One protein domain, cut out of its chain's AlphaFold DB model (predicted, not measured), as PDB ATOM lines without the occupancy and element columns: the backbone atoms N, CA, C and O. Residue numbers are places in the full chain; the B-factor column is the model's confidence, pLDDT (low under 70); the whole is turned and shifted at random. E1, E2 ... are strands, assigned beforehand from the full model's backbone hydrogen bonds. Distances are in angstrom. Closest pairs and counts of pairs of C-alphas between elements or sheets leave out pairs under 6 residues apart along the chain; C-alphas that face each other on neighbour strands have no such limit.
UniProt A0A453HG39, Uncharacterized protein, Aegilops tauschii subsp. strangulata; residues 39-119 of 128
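What this domain is: This is residues 39 to 119 of the 128 residues of an uncharacterized protein of Aegilops tauschii subsp. strangulata (UniProt A0A453HG39). A twisted sheet of three strands, with E3 between E4 and E5, has the two-stranded hairpin of E1 and E2 beside it on the E4 side, E2 coming closest to E4, while E5 lies away from the hairpin. The link between E1 and E2 lies at one end of the strands, and the long unnamed stretch of residues 91 to 108 loops round the other. The printed part has 81 residues with five named strands, E1 to E5 along the chain, and no named helix; its class is all strand. The larger sheet runs E4, E3, E5 and is mixed; the smaller, E1 and E2, is antiparallel. The whole is only just loose, close to compact, with a radius of gyration of the C-alphas of 14.1 A and spans of 38 by 26 by 21 A.

Where its parts are: E3, the longest strand by residues, is residues 71 to 80 and runs 28.4 A from C-alpha 71 at (233.019, 182.756, 237.620) to C-alpha 80. E4, residues 83 to 90, is 20.9 A long. E5, residues 109 to 117, runs 24.5 A and ends with C-alpha 117 at (233.967, 160.300, 224.252). E1, residues 39 to 45, begins with C-alpha 39 at (241.357, 174.343, 246.448) and is 19.6 A long. E2, residues 56 to 62, is 19.9 A long.

How they stand to each other: E3 is the inner strand of the larger sheet, and E4 and E5 are its edge strands. E3 and E4 form a hairpin and are antiparallel, at 156 degrees between their directions, with N 76 and O 88 within hydrogen-bond range at 2.9 A. E3 and E5 are parallel at 18 degrees, with N 112 and O 73 2.8 A apart and N 75 and O 112 2.9 A apart, both within hydrogen-bond range. E1 and E2, also a hairpin, are antiparallel at 159 degrees, with N 42 and O 59 within hydrogen-bond range at 2.8 A. Between the two sheets, the closest C-alphas of E2 and E4 are those of Ser 59 and Tyr 89, 5.6 A apart. For E1 and E4 the closest C-alphas are those of Ile 42 and Tyr 89, at 7.4 A. E1 is apart from E3 and from E5, and E2 is apart from both as well.

The domain as a whole: The two C-alphas farthest apart are those of Asp 50 and Pro 98, at 40.9 A. The printed part has no cut. The link from E3 to E4 is tight, those from E1 to E2 and from E2 to E3 are short, and that from E4 to E5, 18 residues, is long. The mean pLDDT of the printed part is 84.5; residues 51 to 52, residue 54 and residues 118 to 119 are under 70.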
ATOM      1  N   PHE A  39     241.885 175.070 247.596       91.62
ATOM      2  CA  PHE A  39     241.357 174.343 246.448       91.62
ATOM      3  C   PHE A  39     239.830 174.394 246.425       91.62
ATOM      4  O   PHE A  39     239.170 174.068 247.408       91.62
ATOM      5  N   TYR A  40     239.274 174.751 245.275       90.81
ATOM      6  CA  TYR A  40     237.870 174.559 244.963       90.81
ATOM      7  C   TYR A  40     237.705 173.217 244.250       90.81
ATOM      8  O   TYR A  40     238.325 172.976 243.212       90.81
ATOM      9  N   THR A  41     236.891 172.342 244.835       90.44
ATOM     10  CA  THR A  41     236.693 170.968 244.367       90.44
ATOM     11  C   THR A  41     235.276 170.792 243.860       90.44
ATOM     12  O   THR A  41     234.318 171.145 244.546       90.44
ATOM     13  N   ILE A  42     235.143 170.203 242.677       88.56
ATOM     14  CA  ILE A  42     233.862 169.748 242.147       88.56
ATOM     15  C   ILE A  42     233.722 168.239 242.333       88.56
ATOM     16  O   ILE A  42     234.713 167.507 242.322       88.56
ATOM     17  N   ARG A  43     232.476 167.781 242.471       88.56
ATOM     18  CA  ARG A  43     232.112 166.360 242.475       88.56
ATOM     19  C   ARG A  43     231.133 166.085 241.343       88.56
ATOM     20  O   ARG A  43     230.182 166.849 241.171       88.56
ATOM     21  N   LEU A  44     231.344 165.000 240.612       85.31
ATOM     22  CA  LEU A  44     230.418 164.492 239.602       85.31
ATOM     23  C   LEU A  44     230.170 162.998 239.844       85.31
ATOM     24  O   LEU A  44     231.091 162.311 240.284       85.31
ATOM     25  N   PRO A  45     228.955 162.487 239.588       85.94
ATOM     26  CA  PRO A  45     228.697 161.053 239.658       85.94
ATOM     27  C   PRO A  45     229.488 160.321 238.567       85.94
ATOM     28  O   PRO A  45     229.612 160.820 237.450       85.94
ATOM     29  N   SER A  46     230.016 159.140 238.877       83.75
ATOM     30  CA  SER A  46     230.740 158.304 237.912       83.75
ATOM     31  C   SER A  46     229.816 157.722 236.841       83.75
ATOM     32  O   SER A  46     230.260 157.453 235.732       83.75
ATOM     33  N   ASN A  47     228.526 157.558 237.139       81.31
ATOM     34  CA  ASN A  47     227.521 157.089 236.198       81.31
ATOM     35  C   ASN A  47     226.352 158.077 236.135       81.31
ATOM     36  O   ASN A  47     225.789 158.468 237.156       81.31
ATOM     37  N   VAL A  48     225.992 158.494 234.920       76.88
ATOM     38  CA  VAL A  48     224.949 159.512 234.711       76.88
ATOM     39  C   VAL A  48     223.533 158.934 234.865       76.88
ATOM     40  O   VAL A  48     222.610 159.671 235.203       76.88
ATOM     41  N   LEU A  49     223.354 157.629 234.640       76.44
ATOM     42  CA  LEU A  49     222.061 156.937 234.733       76.44
ATOM     43  C   LEU A  49     221.792 156.357 236.119       76.44
ATOM     44  O   LEU A  49     220.638 156.251 236.523       76.44
ATOM     45  N   ASP A  50     222.854 155.998 236.837       73.31
ATOM     46  CA  ASP A  50     222.781 155.499 238.204       73.31
ATOM     47  C   ASP A  50     223.555 156.409 239.172       73.31
ATOM     48  O   ASP A  50     224.661 156.083 239.614       73.31
ATOM     49  N   PRO A  51     222.974 157.565 239.542       66.75
ATOM     50  CA  PRO A  51     223.564 158.450 240.538       66.75
ATOM     51  C   PRO A  51     223.487 157.882 241.966       66.75
ATOM     52  O   PRO A  51     224.050 158.486 242.878       66.75
ATOM     53  N   THR A  52     222.791 156.756 242.191       66.75
ATOM     54  CA  THR A  52     222.605 156.164 243.531       66.75
ATOM     55  C   THR A  52     223.781 155.310 243.977       66.75
ATOM     56  O   THR A  52     223.943 155.042 245.167       66.75
ATOM     57  N   ARG A  53     224.655 154.951 243.034       71.31
ATOM     58  CA  ARG A  53     225.834 154.122 243.271       71.31
ATOM     59  C   ARG A  53     226.898 154.783 244.165       71.31
ATOM     60  O   ARG A  53     227.849 154.116 244.543       71.31
ATOM     61  N   ASN A  54     226.733 156.060 244.538       69.88
ATOM     62  CA  ASN A  54     227.635 156.851 245.399       69.88
ATOM     63  C   ASN A  54     229.107 156.893 244.947       69.88
ATOM     64  O   ASN A  54     229.976 157.346 245.691       69.88
ATOM     65  N   ASP A  55     229.384 156.474 243.716       82.38
ATOM     66  CA  ASP A  55     230.699 156.565 243.107       82.38
ATOM     67  C   ASP A  55     230.855 157.968 242.508       82.38
ATOM     68  O   ASP A  55     230.121 158.364 241.597       82.38
ATOM     69  N   TYR A  56     231.804 158.740 243.037       86.25
ATOM     70  CA  TYR A  56     232.053 160.117 242.619       86.25
ATOM     71  C   TYR A  56     233.461 160.295 242.079       86.25
ATOM     72  O   TYR A  56     234.435 159.756 242.603       86.25
ATOM     73  N   ILE A  57     233.561 161.135 241.056       88.62
ATOM     74  CA  ILE A  57     234.822 161.619 240.519       88.62
ATOM     75  C   ILE A  57     234.985 163.064 240.959       88.62
ATOM     76  O   ILE A  57     234.076 163.892 240.823       88.62
ATOM     77  N   TYR A  58     236.162 163.355 241.495       90.44
ATOM     78  CA  TYR A  58     236.514 164.662 242.018       90.44
ATOM     79  C   TYR A  58     237.555 165.319 241.122       90.44
ATOM     80  O   TYR A  58     238.461 164.662 240.614       90.44
ATOM     81  N   SER A  59     237.444 166.633 240.963       91.62
ATOM     82  CA  SER A  59     238.508 167.449 240.385       91.62
ATOM     83  C   SER A  59     238.601 168.754 241.145       91.62
ATOM     84  O   SER A  59     237.587 169.360 241.487       91.62
ATOM     85  N   SER A  60     239.830 169.207 241.356       89.69
ATOM     86  CA  SER A  60     240.120 170.383 242.168       89.69
ATOM     87  C   SER A  60     241.032 171.342 241.418       89.69
ATOM     88  O   SER A  60     241.965 170.923 240.738       89.69
ATOM     89  N   ILE A  61     240.799 172.640 241.588       91.50
ATOM     90  CA  ILE A  61     241.700 173.704 241.133       91.50
ATOM     91  C   ILE A  61     241.863 174.732 242.248       91.50
ATOM     92  O   ILE A  61     241.026 174.833 243.140       91.50
ATOM     93  N   LYS A  62     242.936 175.521 242.217       90.88
ATOM     94  CA  LYS A  62     243.063 176.687 243.093       90.88
ATOM     95  C   LYS A  62     241.895 177.647 242.873       90.88
ATOM     96  O   LYS A  62     241.606 178.026 241.739       90.88
ATOM     97  N   ALA A  63     241.242 178.061 243.956       91.00
ATOM     98  CA  ALA A  63     240.050 178.898 243.894       91.00
ATOM     99  C   ALA A  63     240.323 180.218 243.161       91.00
ATOM    100  O   ALA A  63     239.495 180.655 242.370       91.00
ATOM    101  N   ARG A  64     241.525 180.793 243.329       91.12
ATOM    102  CA  ARG A  64     241.964 182.026 242.651       91.12
ATOM    103  C   ARG A  64     242.035 181.928 241.125       91.12
ATOM    104  O   ARG A  64     242.157 182.952 240.466       91.12
ATOM    105  N   CYS A  65     241.965 180.727 240.554       89.31
ATOM    106  CA  CYS A  65     241.952 180.538 239.106       89.31
ATOM    107  C   CYS A  65     240.588 180.811 238.472       89.31
ATOM    108  O   CYS A  65     240.529 181.100 237.287       89.31
ATOM    109  N   ILE A  66     239.511 180.658 239.243       87.62
ATOM    110  CA  ILE A  66     238.127 180.688 238.762       87.62
ATOM    111  C   ILE A  66     237.600 182.122 238.571       87.62
ATOM    112  O   ILE A  66     236.978 182.392 237.543       87.62
ATOM    113  N   PRO A  67     237.779 183.057 239.530       87.81
ATOM    114  CA  PRO A  67     237.171 184.372 239.414       87.81
ATOM    115  C   PRO A  67     237.938 185.252 238.425       87.81
ATOM    116  O   PRO A  67     239.119 185.552 238.603       87.81
ATOM    117  N   ARG A  68     237.222 185.730 237.404       83.62
ATOM    118  CA  ARG A  68     237.674 186.781 236.485       83.62
ATOM    119  C   ARG A  68     236.766 187.998 236.628       83.62
ATOM    120  O   ARG A  68     236.890 188.724 237.614       83.62
ATOM    121  N   ASP A  69     235.881 188.240 235.669       83.19
ATOM    122  CA  ASP A  69     234.797 189.226 235.795       83.19
ATOM    123  C   ASP A  69     233.492 188.541 236.234       83.19
ATOM    124  O   ASP A  69     232.735 189.081 237.048       83.19
ATOM    125  N   SER A  70     233.301 187.308 235.762       86.50
ATOM    126  CA  SER A  70     232.380 186.281 236.254       86.50
ATOM    127  C   SER A  70     233.157 185.081 236.815       86.50
ATOM    128  O   SER A  70     234.392 185.088 236.873       86.50
ATOM    129  N   LEU A  71     232.439 184.049 237.262       87.06
ATOM    130  CA  LEU A  71     233.019 182.756 237.620       87.06
ATOM    131  C   LEU A  71     233.172 181.933 236.337       87.06
ATOM    132  O   LEU A  71     232.240 181.236 235.934       87.06
ATOM    133  N   ASP A  72     234.318 182.078 235.673       87.12
ATOM    134  CA  ASP A  72     234.585 181.447 234.381       87.12
ATOM    135  C   ASP A  72     235.168 180.052 234.601       87.12
ATOM    136  O   ASP A  72     236.309 179.875 235.032       87.12
ATOM    137  N   GLU A  73     234.366 179.041 234.294       87.31
ATOM    138  CA  GLU A  73     234.703 177.652 234.572       87.31
ATOM    139  C   GLU A  73     234.911 176.891 233.278       87.31
ATOM    140  O   GLU A  73     234.189 177.071 232.301       87.31
ATOM    141  N   HIS A  74     235.879 175.991 233.288       89.62
ATOM    142  CA  HIS A  74     236.148 175.084 232.195       89.62
ATOM    143  C   HIS A  74     236.102 173.651 232.706       89.62
ATOM    144  O   HIS A  74     236.883 173.271 233.580       89.62
ATOM    145  N   ILE A  75     235.175 172.863 232.170       88.62
ATOM    146  CA  ILE A  75     234.916 171.494 232.604       88.62
ATOM    147  C   ILE A  75     235.114 170.572 231.408       88.62
ATOM    148  O   ILE A  75     234.348 170.620 230.449       88.62
ATOM    149  N   VAL A  76     236.130 169.717 231.460       89.38
ATOM    150  CA  VAL A  76     236.353 168.682 230.447       89.38
ATOM    151  C   VAL A  76     235.995 167.335 231.048       89.38
ATOM    152  O   VAL A  76     236.685 166.857 231.949       89.38
ATOM    153  N   ILE A  77     234.925 166.732 230.549       87.50
ATOM    154  CA  ILE A  77     234.424 165.436 231.001       87.50
ATOM    155  C   ILE A  77     234.873 164.386 229.992       87.50
ATOM    156  O   ILE A  77     234.536 164.470 228.813       87.50
ATOM    157  N   HIS A  78     235.630 163.401 230.462       88.19
ATOM    158  CA  HIS A  78     235.995 162.221 229.689       88.19
ATOM    159  C   HIS A  78     235.039 161.103 230.059       88.19
ATOM    160  O   HIS A  78     234.934 160.750 231.237       88.19
ATOM    161  N   MET A  79     234.343 160.562 229.071       84.12
ATOM    162  CA  MET A  79     233.353 159.517 229.284       84.12
ATOM    163  C   MET A  79     233.485 158.374 228.282       84.12
ATOM    164  O   MET A  79     233.976 158.546 227.166       84.12
ATOM    165  N   ASP A  80     232.984 157.221 228.699       83.75
ATOM    166  CA  ASP A  80     232.809 156.034 227.879       83.75
ATOM    167  C   ASP A  80     231.384 155.499 228.076       83.75
ATOM    168  O   ASP A  80     230.984 155.094 229.175       83.75
ATOM    169  N   GLY A  81     230.572 155.605 227.022       81.50
ATOM    170  CA  GLY A  81     229.127 155.380 227.073       81.50
ATOM    171  C   GLY A  81     228.427 156.269 228.109       81.50
ATOM    172  O   GLY A  81     228.230 157.466 227.901       81.50
ATOM    173  N   VAL A  82     228.031 155.662 229.229       79.25
ATOM    174  CA  VAL A  82     227.278 156.298 230.332       79.25
ATOM    175  C   VAL A  82     228.136 156.551 231.575       79.25
ATOM    176  O   VAL A  82     227.664 157.146 232.548       79.25
ATOM    177  N   ASN A  83     229.391 156.093 231.542       83.69
ATOM    178  CA  ASN A  83     230.336 156.209 232.639       83.69
ATOM    179  C   ASN A  83     231.276 157.386 232.386       83.69
ATOM    180  O   ASN A  83     231.914 157.485 231.339       83.69
ATOM    181  N   ILE A  84     231.390 158.273 233.362       85.69
ATOM    182  CA  ILE A  84     232.435 159.284 233.416       85.69
ATOM    183  C   ILE A  84     233.693 158.591 233.936       85.69
ATOM    184  O   ILE A  84     233.654 157.906 234.952       85.69
ATOM    185  N   LEU A  85     234.805 158.761 233.230       88.19
ATOM    186  CA  LEU A  85     236.098 158.177 233.589       88.19
ATOM    187  C   LEU A  85     236.992 159.196 234.290       88.19
ATOM    188  O   LEU A  85     237.722 158.865 235.220       88.19
ATOM    189  N   ALA A  86     236.933 160.451 233.843       88.06
ATOM    190  CA  ALA A  86     237.705 161.538 234.420       88.06
ATOM    191  C   ALA A  86     237.011 162.878 234.189       88.06
ATOM    192  O   ALA A  86     236.325 163.088 233.187       88.06
ATOM    193  N   VAL A  87     237.261 163.825 235.086       89.94
ATOM    194  CA  VAL A  87     236.882 165.223 234.900       89.94
ATOM    195  C   VAL A  87     238.092 166.103 235.142       89.94
ATOM    196  O   VAL A  87     238.832 165.903 236.099       89.94
ATOM    197  N   ASN A  88     238.297 167.076 234.263       90.19
ATOM    198  CA  ASN A  88     239.267 168.137 234.472       90.19
ATOM    199  C   ASN A  88     238.502 169.431 234.676       90.19
ATOM    200  O   ASN A  88     237.825 169.914 233.767       90.19
ATOM    201  N   TYR A  89     238.609 169.970 235.881       90.19
ATOM    202  CA  TYR A  89     238.021 171.242 236.252       90.19
ATOM    203  C   TYR A  89     239.096 172.323 236.297       90.19
ATOM    204  O   TYR A  89     240.118 172.168 236.966       90.19
ATOM    205  N   GLY A  90     238.857 173.430 235.602       89.44
ATOM    206  CA  GLY A  90     239.733 174.585 235.656       89.44
ATOM    207  C   GLY A  90     239.090 175.877 235.177       89.44
ATOM    208  O   GLY A  90     237.874 176.014 235.203       89.44
ATOM    209  N   SER A  91     239.917 176.830 234.750       86.94
ATOM    210  CA  SER A  91     239.479 178.102 234.161       86.94
ATOM    211  C   SER A  91     239.840 178.157 232.684       86.94
ATOM    212  O   SER A  91     240.875 177.632 232.255       86.94
ATOM    213  N   VAL A  92     239.026 178.877 231.913       79.56
ATOM    214  CA  VAL A  92     239.365 179.274 230.544       79.56
ATOM    215  C   VAL A  92     240.651 180.109 230.590       79.56
ATOM    216  O   VAL A  92     240.779 181.009 231.419       79.56
ATOM    217  N   GLY A  93     241.640 179.773 229.760       76.19
ATOM    218  CA  GLY A  93     242.950 180.444 229.739       76.19
ATOM    219  C   GLY A  93     243.973 179.945 230.769       76.19
ATOM    220  O   GLY A  93     245.052 180.523 230.867       76.19
ATOM    221  N   GLY A  94     243.669 178.874 231.510       76.88
ATOM    222  CA  GLY A  94     244.593 178.274 232.472       76.88
ATOM    223  C   GLY A  94     244.790 179.112 233.737       76.88
ATOM    224  O   GLY A  94     244.118 180.120 233.956       76.88
ATOM    225  N   CYS A  95     245.704 178.661 234.598       82.94
ATOM    226  CA  CYS A  95     245.992 179.319 235.865       82.94
ATOM    227  C   CYS A  95     247.494 179.418 236.114       82.94
ATOM    228  O   CYS A  95     248.115 178.505 236.662       82.94
ATOM    229  N   GLN A  96     248.079 180.527 235.670       80.75
ATOM    230  CA  GLN A  96     249.502 180.797 235.830       80.75
ATOM    231  C   GLN A  96     249.783 181.537 237.140       80.75
ATOM    232  O   GLN A  96     248.932 182.238 237.684       80.75
ATOM    233  N   TYR A  97     250.989 181.339 237.662       79.50
ATOM    234  CA  TYR A  97     251.497 182.093 238.802       79.50
ATOM    235  C   TYR A  97     252.109 183.416 238.308       79.50
ATOM    236  O   TYR A  97     252.778 183.386 237.274       79.50
ATOM    237  N   PRO A  98     251.939 184.553 239.013       85.38
ATOM    238  CA  PRO A  98     251.273 184.738 240.307       85.38
ATOM    239  C   PRO A  98     249.744 184.735 240.200       85.38
ATOM    240  O   PRO A  98     249.187 185.303 239.268       85.38
ATOM    241  N   ARG A  99     249.064 184.135 241.187       87.00
ATOM    242  CA  ARG A  99     247.593 184.120 241.274       87.00
ATOM    243  C   ARG A  99     247.101 185.281 242.148       87.00
ATOM    244  O   ARG A  99     247.161 185.155 243.380       87.00
ATOM    245  N   PRO A 100     246.639 186.402 241.562       84.19
ATOM    246  CA  PRO A 100     246.123 187.514 242.344       84.19
ATOM    247  C   PRO A 100     244.836 187.105 243.063       84.19
ATOM    248  O   PRO A 100     244.020 186.347 242.542       84.19
ATOM    249  N   MET A 101     244.650 187.620 244.275       87.31
ATOM    250  CA  MET A 101     243.375 187.512 244.972       87.31
ATOM    251  C   MET A 101     242.417 188.528 244.337       87.31
ATOM    252  O   MET A 101     242.620 189.735 244.458       87.31
ATOM    253  N   LYS A 102     241.417 188.037 243.600       86.75
ATOM    254  CA  LYS A 102     240.362 188.852 242.988       86.75
ATOM    255  C   LYS A 102     239.008 188.251 243.340       86.75
ATOM    256  O   LYS A 102     238.775 187.065 243.123       86.75
ATOM    257  N   VAL A 103     238.116 189.078 243.871       88.12
ATOM    258  CA  VAL A 103     236.711 188.714 244.086       88.12
ATOM    259  C   VAL A 103     235.943 189.034 242.800       88.12
ATOM    260  O   VAL A 103     236.153 190.109 242.233       88.12
ATOM    261  N   PRO A 104     235.084 188.129 242.299       88.12
ATOM    262  CA  PRO A 104     234.346 188.374 241.066       88.12
ATOM    263  C   PRO A 104     233.311 189.487 241.271       88.12
ATOM    264  O   PRO A 104     232.621 189.533 242.290       88.12
ATOM    265  N   SER A 105     233.165 190.358 240.272       87.44
ATOM    266  CA  SER A 105     232.135 191.405 240.275       87.44
ATOM    267  C   SER A 105     230.736 190.822 240.064       87.44
ATOM    268  O   SER A 105     229.751 191.366 240.557       87.44
ATOM    269  N   LYS A 106     230.644 189.700 239.333       89.44
ATOM    270  CA  LYS A 106     229.402 188.966 239.081       89.44
ATOM    271  C   LYS A 106     229.500 187.551 239.641       89.44
ATOM    272  O   LYS A 106     230.345 186.764 239.223       89.44
ATOM    273  N   TRP A 107     228.583 187.201 240.537       87.19
ATOM    274  CA  TRP A 107     228.465 185.858 241.121       87.19
ATOM    275  C   TRP A 107     227.649 184.911 240.234       87.19
ATOM    276  O   TRP A 107     226.755 184.213 240.699       87.19
ATOM    277  N   THR A 108     227.942 184.928 238.939       86.00
ATOM    278  CA  THR A 108     227.278 184.111 237.923       86.00
ATOM    279  C   THR A 108     228.291 183.146 237.332       86.00
ATOM    280  O   THR A 108     229.384 183.570 236.943       86.00
ATOM    281  N   PHE A 109     227.924 181.869 237.247       84.50
ATOM    282  CA  PHE A 109     228.756 180.854 236.615       84.50
ATOM    283  C   PHE A 109     228.659 180.938 235.100       84.50
ATOM    284  O   PHE A 109     227.577 180.843 234.524       84.50
ATOM    285  N   ASN A 110     229.812 181.092 234.466       86.44
ATOM    286  CA  ASN A 110     229.985 181.004 233.031       86.44
ATOM    287  C   ASN A 110     230.758 179.716 232.735       86.44
ATOM    288  O   ASN A 110     231.986 179.704 232.651       86.44
ATOM    289  N   SER A 111     230.025 178.604 232.684       83.69
ATOM    290  CA  SER A 111     230.612 177.269 232.577       83.69
ATOM    291  C   SER A 111     230.754 176.847 231.113       83.69
ATOM    292  O   SER A 111     229.771 176.582 230.422       83.69
ATOM    293  N   TYR A 112     231.992 176.711 230.650       85.94
ATOM    294  CA  TYR A 112     232.330 176.108 229.369       85.94
ATOM    295  C   TYR A 112     232.589 174.610 229.562       85.94
ATOM    296  O   TYR A 112     233.516 174.215 230.269       85.94
ATOM    297  N   THR A 113     231.750 173.764 228.962       83.88
ATOM    298  CA  THR A 113     231.829 172.304 229.124       83.88
ATOM    299  C   THR A 113     232.210 171.637 227.809       83.88
ATOM    300  O   THR A 113     231.568 171.876 226.788       83.88
ATOM    301  N   ILE A 114     233.220 170.770 227.845       85.62
ATOM    302  CA  ILE A 114     233.634 169.919 226.729       85.62
ATOM    303  C   ILE A 114     233.426 168.463 227.131       85.62
ATOM    304  O   ILE A 114     233.898 168.026 228.182       85.62
ATOM    305  N   LEU A 115     232.756 167.707 226.267       84.00
ATOM    306  CA  LEU A 115     232.594 166.267 226.409       84.00
ATOM    307  C   LEU A 115     233.547 165.555 225.453       84.00
ATOM    308  O   LEU A 115     233.538 165.843 224.260       84.00
ATOM    309  N   LYS A 116     234.364 164.645 225.983       84.62
ATOM    310  CA  LYS A 116     235.235 163.767 225.202       84.62
ATOM    311  C   LYS A 116     234.774 162.331 225.385       84.62
ATOM    312  O   LYS A 116     234.843 161.800 226.493       84.62
ATOM    313  N   THR A 117     234.304 161.723 224.305       79.69
ATOM    314  CA  THR A 117     233.967 160.300 224.252       79.69
ATOM    315  C   THR A 117     235.145 159.498 223.710       79.69
ATOM    316  O   THR A 117     235.855 159.961 222.815       79.69
ATOM    317  N   ALA A 118     235.353 158.288 224.234       67.56
ATOM    318  CA  ALA A 118     236.420 157.389 223.781       67.56
ATOM    319  C   ALA A 118     236.365 157.097 222.262       67.56
ATOM    320  O   ALA A 118     237.406 156.964 221.622       67.56
ATOM    321  N   ASP A 119     235.169 157.107 221.665       60.91
ATOM    322  CA  ASP A 119     234.954 156.910 220.223       60.91
ATOM    323  C   ASP A 119     235.445 158.061 219.326       60.91
ATOM    324  O   ASP A 119     235.520 157.898 218.111       60.91
TER     325      ASP A 119